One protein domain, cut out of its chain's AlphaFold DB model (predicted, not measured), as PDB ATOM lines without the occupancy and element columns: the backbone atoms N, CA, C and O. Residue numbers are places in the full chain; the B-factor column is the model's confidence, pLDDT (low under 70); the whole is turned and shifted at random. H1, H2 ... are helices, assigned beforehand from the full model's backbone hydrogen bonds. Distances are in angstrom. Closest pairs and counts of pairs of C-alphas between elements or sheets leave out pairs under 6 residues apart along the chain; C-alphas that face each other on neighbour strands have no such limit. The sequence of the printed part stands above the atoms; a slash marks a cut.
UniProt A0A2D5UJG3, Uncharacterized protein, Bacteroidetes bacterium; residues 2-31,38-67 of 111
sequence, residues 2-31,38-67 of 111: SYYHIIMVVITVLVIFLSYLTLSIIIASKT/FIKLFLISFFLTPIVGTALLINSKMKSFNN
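What this domain is: This is residues 2 to 31 and 38 to 67 of the 111 residues of an uncharacterized protein of Bacteroidetes bacterium (UniProt A0A2D5UJG3). Two long, separate helices make a narrow V, meeting near the end of H1 and the beginning of H2, while their other ends spread apart and stand free. The printed part has 60 residues, with H1 then H2 along the chain and no named strand: all helix. It is only just extended, close to loose, with a radius of gyration of the C-alphas of 16.0 A, and flat, spanning 48 by 30 by 11 A.

How they stand to each other: Look where H1, residues 2 to 29, meets H2, residues 38 to 65: they only just touch, with 3 pairs of C-alphas within 8 A. The closest C-alphas are those of Ala 28 and Phe 38, 6.0 A apart. H1 touches H2 with residues 24 to 28 alone, and H2 touches H1 with residues 38 to 42 alone. The helices run opposite ways at a shallow tilt of 34 degrees, only just short of steep. Every O i to N i+4 pair of H1 is within hydrogen-bond range; in H2, 23 of 24 are.

Where its parts are: Find C-alpha 2 at (228.160, 156.865, 205.822); from there H1 runs 40.9 A to C-alpha 29. H2 runs 41.2 A from C-alpha 38 to C-alpha 65 at (247.239, 155.854, 186.965).

The domain as a whole: The C-alphas farthest apart, of Lys 30 and Asn 67, are 48.0 A apart. Residues 32 to 37 are not printed; C-alphas 31 and 38 are 7.3 A apart across this cut. Residues 28 to 29, 31 and 38 to 67 have pLDDT under 70.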
ATOM      1  N   SER A   2     227.170 157.884 206.240       75.06
ATOM      2  CA  SER A   2     228.160 156.865 205.822       75.06
ATOM      3  C   SER A   2     228.031 155.493 206.498       75.06
ATOM      4  O   SER A   2     228.250 154.481 205.847       75.06
ATOM      5  N   TYR A   3     227.629 155.428 207.771       86.94
ATOM      6  CA  TYR A   3     227.471 154.158 208.497       86.94
ATOM      7  C   TYR A   3     226.393 153.243 207.892       86.94
ATOM      8  O   TYR A   3     226.639 152.062 207.660       86.94
ATOM      9  N   TYR A   4     225.228 153.801 207.547       86.81
ATOM     10  CA  TYR A   4     224.158 153.051 206.882       86.81
ATOM     11  C   TYR A   4     224.581 152.562 205.496       86.81
ATOM     12  O   TYR A   4     224.256 151.443 205.122       86.81
ATOM     13  N   HIS A   5     225.357 153.364 204.761       75.56
ATOM     14  CA  HIS A   5     225.886 152.955 203.461       75.56
ATOM     15  C   HIS A   5     226.847 151.763 203.589       75.56
ATOM     16  O   HIS A   5     226.754 150.813 202.819       75.56
ATOM     17  N   ILE A   6     227.727 151.770 204.596       84.50
ATOM     18  CA  ILE A   6     228.646 150.651 204.861       84.50
ATOM     19  C   ILE A   6     227.863 149.384 205.225       84.50
ATOM     20  O   ILE A   6     228.130 148.323 204.667       84.50
ATOM     21  N   ILE A   7     226.861 149.489 206.100       89.25
ATOM     22  CA  ILE A   7     226.032 148.342 206.496       89.25
ATOM     23  C   ILE A   7     225.278 147.759 205.305       89.25
ATOM     24  O   ILE A   7     225.289 146.546 205.115       89.25
ATOM     25  N   MET A   8     224.654 148.608 204.486       86.06
ATOM     26  CA  MET A   8     223.920 148.153 203.305       86.06
ATOM     27  C   MET A   8     224.836 147.386 202.351       86.06
ATOM     28  O   MET A   8     224.482 146.294 201.923       86.06
ATOM     29  N   VAL A   9     226.047 147.895 202.098       87.19
ATOM     30  CA  VAL A   9     227.040 147.211 201.258       87.19
ATOM     31  C   VAL A   9     227.429 145.852 201.845       87.19
ATOM     32  O   VAL A   9     227.455 144.863 201.115       87.19
ATOM     33  N   VAL A  10     227.685 145.767 203.153       88.81
ATOM     34  CA  VAL A  10     228.041 144.500 203.816       88.81
ATOM     35  C   VAL A  10     226.911 143.474 203.700       88.81
ATOM     36  O   VAL A  10     227.166 142.315 203.374       88.81
ATOM     37  N   ILE A  11     225.661 143.896 203.903       90.06
ATOM     38  CA  ILE A  11     224.485 143.029 203.764       90.06
ATOM     39  C   ILE A  11     224.342 142.546 202.318       90.06
ATOM     40  O   ILE A  11     224.153 141.353 202.088       90.06
ATOM     41  N   THR A  12     224.481 143.438 201.333       87.12
ATOM     42  CA  THR A  12     224.413 143.069 199.913       87.12
ATOM     43  C   THR A  12     225.475 142.029 199.553       87.12
ATOM     44  O   THR A  12     225.161 141.036 198.899       87.12
ATOM     45  N   VAL A  13     226.715 142.201 200.024       88.62
ATOM     46  CA  VAL A  13     227.802 141.236 199.791       88.62
ATOM     47  C   VAL A  13     227.495 139.880 200.436       88.62
ATOM     48  O   VAL A  13     227.682 138.846 199.794       88.62
ATOM     49  N   LEU A  14     226.969 139.868 201.664       87.31
ATOM     50  CA  LEU A  14     226.566 138.641 202.362       87.31
ATOM     51  C   LEU A  14     225.475 137.873 201.607       87.31
ATOM     52  O   LEU A  14     225.575 136.657 201.446       87.31
ATOM     53  N   VAL A  15     224.457 138.573 201.106       87.06
ATOM     54  CA  VAL A  15     223.357 137.962 200.346       87.06
ATOM     55  C   VAL A  15     223.853 137.371 199.024       87.06
ATOM     56  O   VAL A  15     223.466 136.257 198.674       87.06
ATOM     57  N   ILE A  16     224.737 138.076 198.311       86.31
ATOM     58  CA  ILE A  16     225.351 137.578 197.069       86.31
ATOM     59  C   ILE A  16     226.203 136.333 197.345       86.31
ATOM     60  O   ILE A  16     226.156 135.367 196.586       86.31
ATOM     61  N   PHE A  17     226.961 136.322 198.441       85.88
ATOM     62  CA  PHE A  17     227.780 135.171 198.811       85.88
ATOM     63  C   PHE A  17     226.921 133.942 199.145       85.88
ATOM     64  O   PHE A  17     227.180 132.846 198.648       85.88
ATOM     65  N   LEU A  18     225.861 134.128 199.936       83.69
ATOM     66  CA  LEU A  18     224.937 133.053 200.301       83.69
ATOM     67  C   LEU A  18     224.203 132.487 199.079       83.69
ATOM     68  O   LEU A  18     224.089 131.268 198.958       83.69
ATOM     69  N   SER A  19     223.750 133.337 198.153       82.75
ATOM     70  CA  SER A  19     223.083 132.878 196.927       82.75
ATOM     71  C   SER A  19     224.038 132.154 195.974       82.75
ATOM     72  O   SER A  19     223.668 131.161 195.348       82.75
ATOM     73  N   TYR A  20     225.296 132.589 195.899       81.81
ATOM     74  CA  TYR A  20     226.324 131.903 195.125       81.81
ATOM     75  C   TYR A  20     226.628 130.504 195.682       81.81
ATOM     76  O   TYR A  20     226.757 129.542 194.917       81.81
ATOM     77  N   LEU A  21     226.701 130.364 197.011       81.25
ATOM     78  CA  LEU A  21     226.898 129.066 197.658       81.25
ATOM     79  C   LEU A  21     225.727 128.116 197.401       81.25
ATOM     80  O   LEU A  21     225.957 126.960 197.049       81.25
ATOM     81  N   THR A  22     224.483 128.586 197.515       78.75
ATOM     82  CA  THR A  22     223.310 127.733 197.269       78.75
ATOM     83  C   THR A  22     223.231 127.285 195.813       78.75
ATOM     84  O   THR A  22     223.010 126.103 195.561       78.75
ATOM     85  N   LEU A  23     223.501 128.171 194.848       79.19
ATOM     86  CA  LEU A  23     223.572 127.809 193.429       79.19
ATOM     87  C   LEU A  23     224.677 126.789 193.145       79.19
ATOM     88  O   LEU A  23     224.444 125.813 192.433       79.19
ATOM     89  N   SER A  24     225.856 126.980 193.738       75.44
ATOM     90  CA  SER A  24     226.978 126.047 193.599       75.44
ATOM     91  C   SER A  24     226.614 124.656 194.124       75.44
ATOM     92  O   SER A  24     226.890 123.664 193.455       75.44
ATOM     93  N   ILE A  25     225.930 124.578 195.271       75.75
ATOM     94  CA  ILE A  25     225.440 123.316 195.843       75.75
ATOM     95  C   ILE A  25     224.388 122.681 194.926       75.75
ATOM     96  O   ILE A  25     224.496 121.497 194.633       75.75
ATOM     97  N   ILE A  26     223.422 123.447 194.404       76.50
ATOM     98  CA  ILE A  26     222.373 122.930 193.503       76.50
ATOM     99  C   ILE A  26     222.975 122.331 192.228       76.50
ATOM    100  O   ILE A  26     222.630 121.213 191.843       76.50
ATOM    101  N   ILE A  27     223.880 123.062 191.571       72.12
ATOM    102  CA  ILE A  27     224.550 122.613 190.343       72.12
ATOM    103  C   ILE A  27     225.319 121.324 190.612       72.12
ATOM    104  O   ILE A  27     225.273 120.377 189.828       72.12
ATOM    105  N   ALA A  28     226.005 121.281 191.743       66.50
ATOM    106  CA  ALA A  28     226.906 120.204 192.053       66.50
ATOM    107  C   ALA A  28     226.152 118.960 192.595       66.50
ATOM    108  O   ALA A  28     226.537 117.839 192.275       66.50
ATOM    109  N   SER A  29     224.997 119.118 193.258       63.59
ATOM    110  CA  SER A  29     224.044 118.028 193.552       63.59
ATOM    111  C   SER A  29     223.387 117.449 192.296       63.59
ATOM    112  O   SER A  29     223.002 116.282 192.281       63.59
ATOM    113  N   LYS A  30     223.269 118.240 191.224       70.06
ATOM    114  CA  LYS A  30     222.738 117.779 189.932       70.06
ATOM    115  C   LYS A  30     223.769 116.995 189.104       70.06
ATOM    116  O   LYS A  30     223.405 116.384 188.103       70.06
ATOM    117  N   THR A  31     225.032 116.956 189.541       58.34
ATOM    118  CA  THR A  31     226.154 116.281 188.863       58.34
ATOM    119  C   THR A  31     226.364 114.848 189.385       58.34
ATOM    120  O   THR A  31     227.452 114.412 189.731       58.34
ATOM    121  N   PHE A  38     232.985 116.616 191.824       59.44
ATOM    122  CA  PHE A  38     232.404 117.844 192.386       59.44
ATOM    123  C   PHE A  38     233.466 118.867 192.846       59.44
ATOM    124  O   PHE A  38     233.358 120.066 192.601       59.44
ATOM    125  N   ILE A  39     234.554 118.366 193.438       61.84
ATOM    126  CA  ILE A  39     235.726 119.121 193.900       61.84
ATOM    127  C   ILE A  39     236.404 119.914 192.770       61.84
ATOM    128  O   ILE A  39     236.796 121.058 192.981       61.84
ATOM    129  N   LYS A  40     236.519 119.354 191.559       60.09
ATOM    130  CA  LYS A  40     237.138 120.029 190.409       60.09
ATOM    131  C   LYS A  40     236.284 121.194 189.912       60.09
ATOM    132  O   LYS A  40     236.837 122.256 189.656       60.09
ATOM    133  N   LEU A  41     234.960 121.036 189.819       64.88
ATOM    134  CA  LEU A  41     234.077 122.143 189.424       64.88
ATOM    135  C   LEU A  41     234.058 123.256 190.477       64.88
ATOM    136  O   LEU A  41     234.129 124.431 190.122       64.88
ATOM    137  N   PHE A  42     234.024 122.892 191.761       64.94
ATOM    138  CA  PHE A  42     234.096 123.864 192.849       64.94
ATOM    139  C   PHE A  42     235.421 124.637 192.829       64.94
ATOM    140  O   PHE A  42     235.410 125.863 192.894       64.94
ATOM    141  N   LEU A  43     236.554 123.945 192.652       66.81
ATOM    142  CA  LEU A  43     237.871 124.574 192.529       66.81
ATOM    143  C   LEU A  43     237.966 125.485 191.301       66.81
ATOM    144  O   LEU A  43     238.492 126.583 191.425       66.81
ATOM    145  N   ILE A  44     237.435 125.089 190.140       67.75
ATOM    146  CA  ILE A  44     237.484 125.923 188.929       67.75
ATOM    147  C   ILE A  44     236.681 127.213 189.123       67.75
ATOM    148  O   ILE A  44     237.216 128.290 188.874       67.75
ATOM    149  N   SER A  45     235.443 127.141 189.621       63.84
ATOM    150  CA  SER A  45     234.632 128.341 189.880       63.84
ATOM    151  C   SER A  45     235.211 129.210 191.005       63.84
ATOM    152  O   SER A  45     235.212 130.442 190.914       63.84
ATOM    153  N   PHE A  46     235.759 128.582 192.050       67.62
ATOM    154  CA  PHE A  46     236.415 129.289 193.147       67.62
ATOM    155  C   PHE A  46     237.727 129.948 192.724       67.62
ATOM    156  O   PHE A  46     238.030 131.003 193.256       67.62
ATOM    157  N   PHE A  47     238.486 129.390 191.774       64.38
ATOM    158  CA  PHE A  47     239.709 130.013 191.254       64.38
ATOM    159  C   PHE A  47     239.437 131.033 190.140       64.38
ATOM    160  O   PHE A  47     240.150 132.030 190.058       64.38
ATOM    161  N   LEU A  48     238.387 130.866 189.328       62.19
ATOM    162  CA  LEU A  48     238.012 131.865 188.317       62.19
ATOM    163  C   LEU A  48     237.616 133.204 188.953       62.19
ATOM    164  O   LEU A  48     237.978 134.262 188.447       62.19
ATOM    165  N   THR A  49     236.917 133.168 190.087       69.88
ATOM    166  CA  THR A  49     236.421 134.368 190.779       69.88
ATOM    167  C   THR A  49     237.539 135.322 191.271       69.88
ATOM    168  O   THR A  49     237.486 136.508 190.936       69.88
ATOM    169  N   PRO A  50     238.589 134.879 191.998       60.34
ATOM    170  CA  PRO A  50     239.709 135.726 192.403       60.34
ATOM    171  C   PRO A  50     240.591 136.134 191.218       60.34
ATOM    172  O   PRO A  50     241.133 137.238 191.233       60.34
ATOM    173  N   ILE A  51     240.708 135.318 190.165       68.56
ATOM    174  CA  ILE A  51     241.445 135.699 188.947       68.56
ATOM    175  C   ILE A  51     240.734 136.857 188.230       68.56
ATOM    176  O   ILE A  51     241.368 137.849 187.882       68.56
ATOM    177  N   VAL A  52     239.410 136.791 188.070       66.00
ATOM    178  CA  VAL A  52     238.632 137.887 187.468       66.00
ATOM    179  C   VAL A  52     238.658 139.133 188.359       66.00
ATOM    180  O   VAL A  52     238.862 140.241 187.861       66.00
ATOM    181  N   GLY A  53     238.527 138.972 189.679       62.88
ATOM    182  CA  GLY A  53     238.605 140.081 190.633       62.88
ATOM    183  C   GLY A  53     239.963 140.793 190.618       62.88
ATOM    184  O   GLY A  53     240.022 142.024 190.576       62.88
ATOM    185  N   THR A  54     241.062 140.037 190.580       67.12
ATOM    186  CA  THR A  54     242.419 140.598 190.479       67.12
ATOM    187  C   THR A  54     242.672 141.240 189.116       67.12
ATOM    188  O   THR A  54     243.207 142.346 189.072       67.12
ATOM    189  N   ALA A  55     242.215 140.637 188.015       66.44
ATOM    190  CA  ALA A  55     242.314 141.230 186.681       66.44
ATOM    191  C   ALA A  55     241.566 142.574 186.578       66.44
ATOM    192  O   ALA A  55     242.092 143.534 186.012       66.44
ATOM    193  N   LEU A  56     240.374 142.688 187.173       61.84
ATOM    194  CA  LEU A  56     239.619 143.946 187.228       61.84
ATOM    195  C   LEU A  56     240.294 144.998 188.119       61.84
ATOM    196  O   LEU A  56     240.317 146.181 187.767       61.84
ATOM    197  N   LEU A  57     240.894 144.597 189.242       59.88
ATOM    198  CA  LEU A  57     241.677 145.491 190.103       59.88
ATOM    199  C   LEU A  57     242.939 146.008 189.400       59.88
ATOM    200  O   LEU A  57     243.244 147.196 189.485       59.88
ATOM    201  N   ILE A  58     243.650 145.150 188.667       62.81
ATOM    202  CA  ILE A  58     244.834 145.544 187.895       62.81
ATOM    203  C   ILE A  58     244.429 146.485 186.754       62.81
ATOM    204  O   ILE A  58     245.015 147.557 186.614       62.81
ATOM    205  N   ASN A  59     243.373 146.161 186.002       56.66
ATOM    206  CA  ASN A  59     242.879 147.018 184.919       56.66
ATOM    207  C   ASN A  59     242.342 148.369 185.418       56.66
ATOM    208  O   ASN A  59     242.570 149.399 184.780       56.66
ATOM    209  N   SER A  60     241.657 148.407 186.563       51.69
ATOM    210  CA  SER A  60     241.145 149.658 187.140       51.69
ATOM    211  C   SER A  60     242.258 150.530 187.728       51.69
ATOM    212  O   SER A  60     242.248 151.744 187.510       51.69
ATOM    213  N   LYS A  61     243.273 149.939 188.377       50.91
ATOM    214  CA  LYS A  61     244.481 150.672 188.784       50.91
ATOM    215  C   LYS A  61     245.239 151.206 187.571       50.91
ATOM    216  O   LYS A  61     245.587 152.381 187.563       50.91
ATOM    217  N   MET A  62     245.418 150.408 186.519       48.34
ATOM    218  CA  MET A  62     246.105 150.853 185.302       48.34
ATOM    219  C   MET A  62     245.364 152.007 184.606       48.34
ATOM    220  O   MET A  62     245.992 152.943 184.116       48.34
ATOM    221  N   LYS A  63     244.023 152.012 184.640       45.00
ATOM    222  CA  LYS A  63     243.214 153.125 184.121       45.00
ATOM    223  C   LYS A  63     243.269 154.376 185.010       45.00
ATOM    224  O   LYS A  63     243.291 155.482 184.480       45.00
ATOM    225  N   SER A  64     243.332 154.213 186.333       46.16
ATOM    226  CA  SER A  64     243.430 155.328 187.289       46.16
ATOM    227  C   SER A  64     244.794 156.034 187.228       46.16
ATOM    228  O   SER A  64     244.862 157.261 187.200       46.16
ATOM    229  N   PHE A  65     245.891 155.281 187.085       47.88
ATOM    230  CA  PHE A  65     247.239 155.854 186.965       47.88
ATOM    231  C   PHE A  65     247.480 156.621 185.654       47.88
ATOM    232  O   PHE A  65     248.319 157.524 185.626       47.88
ATOM    233  N   ASN A  66     246.741 156.310 184.585       47.25
ATOM    234  CA  ASN A  66     246.906 156.961 183.280       47.25
ATOM    235  C   ASN A  66     246.257 158.352 183.174       47.25
ATOM    236  O   ASN A  66     246.488 159.040 182.181       47.25
ATOM    237  N   ASN A  67     245.479 158.783 184.172       43.34
ATOM    238  CA  ASN A  67     244.714 160.033 184.121       43.34
ATOM    239  C   ASN A  67     245.203 161.126 185.086       43.34
ATOM    240  O   ASN A  67     244.490 162.106 185.297       43.34
TER     241      ASN A  67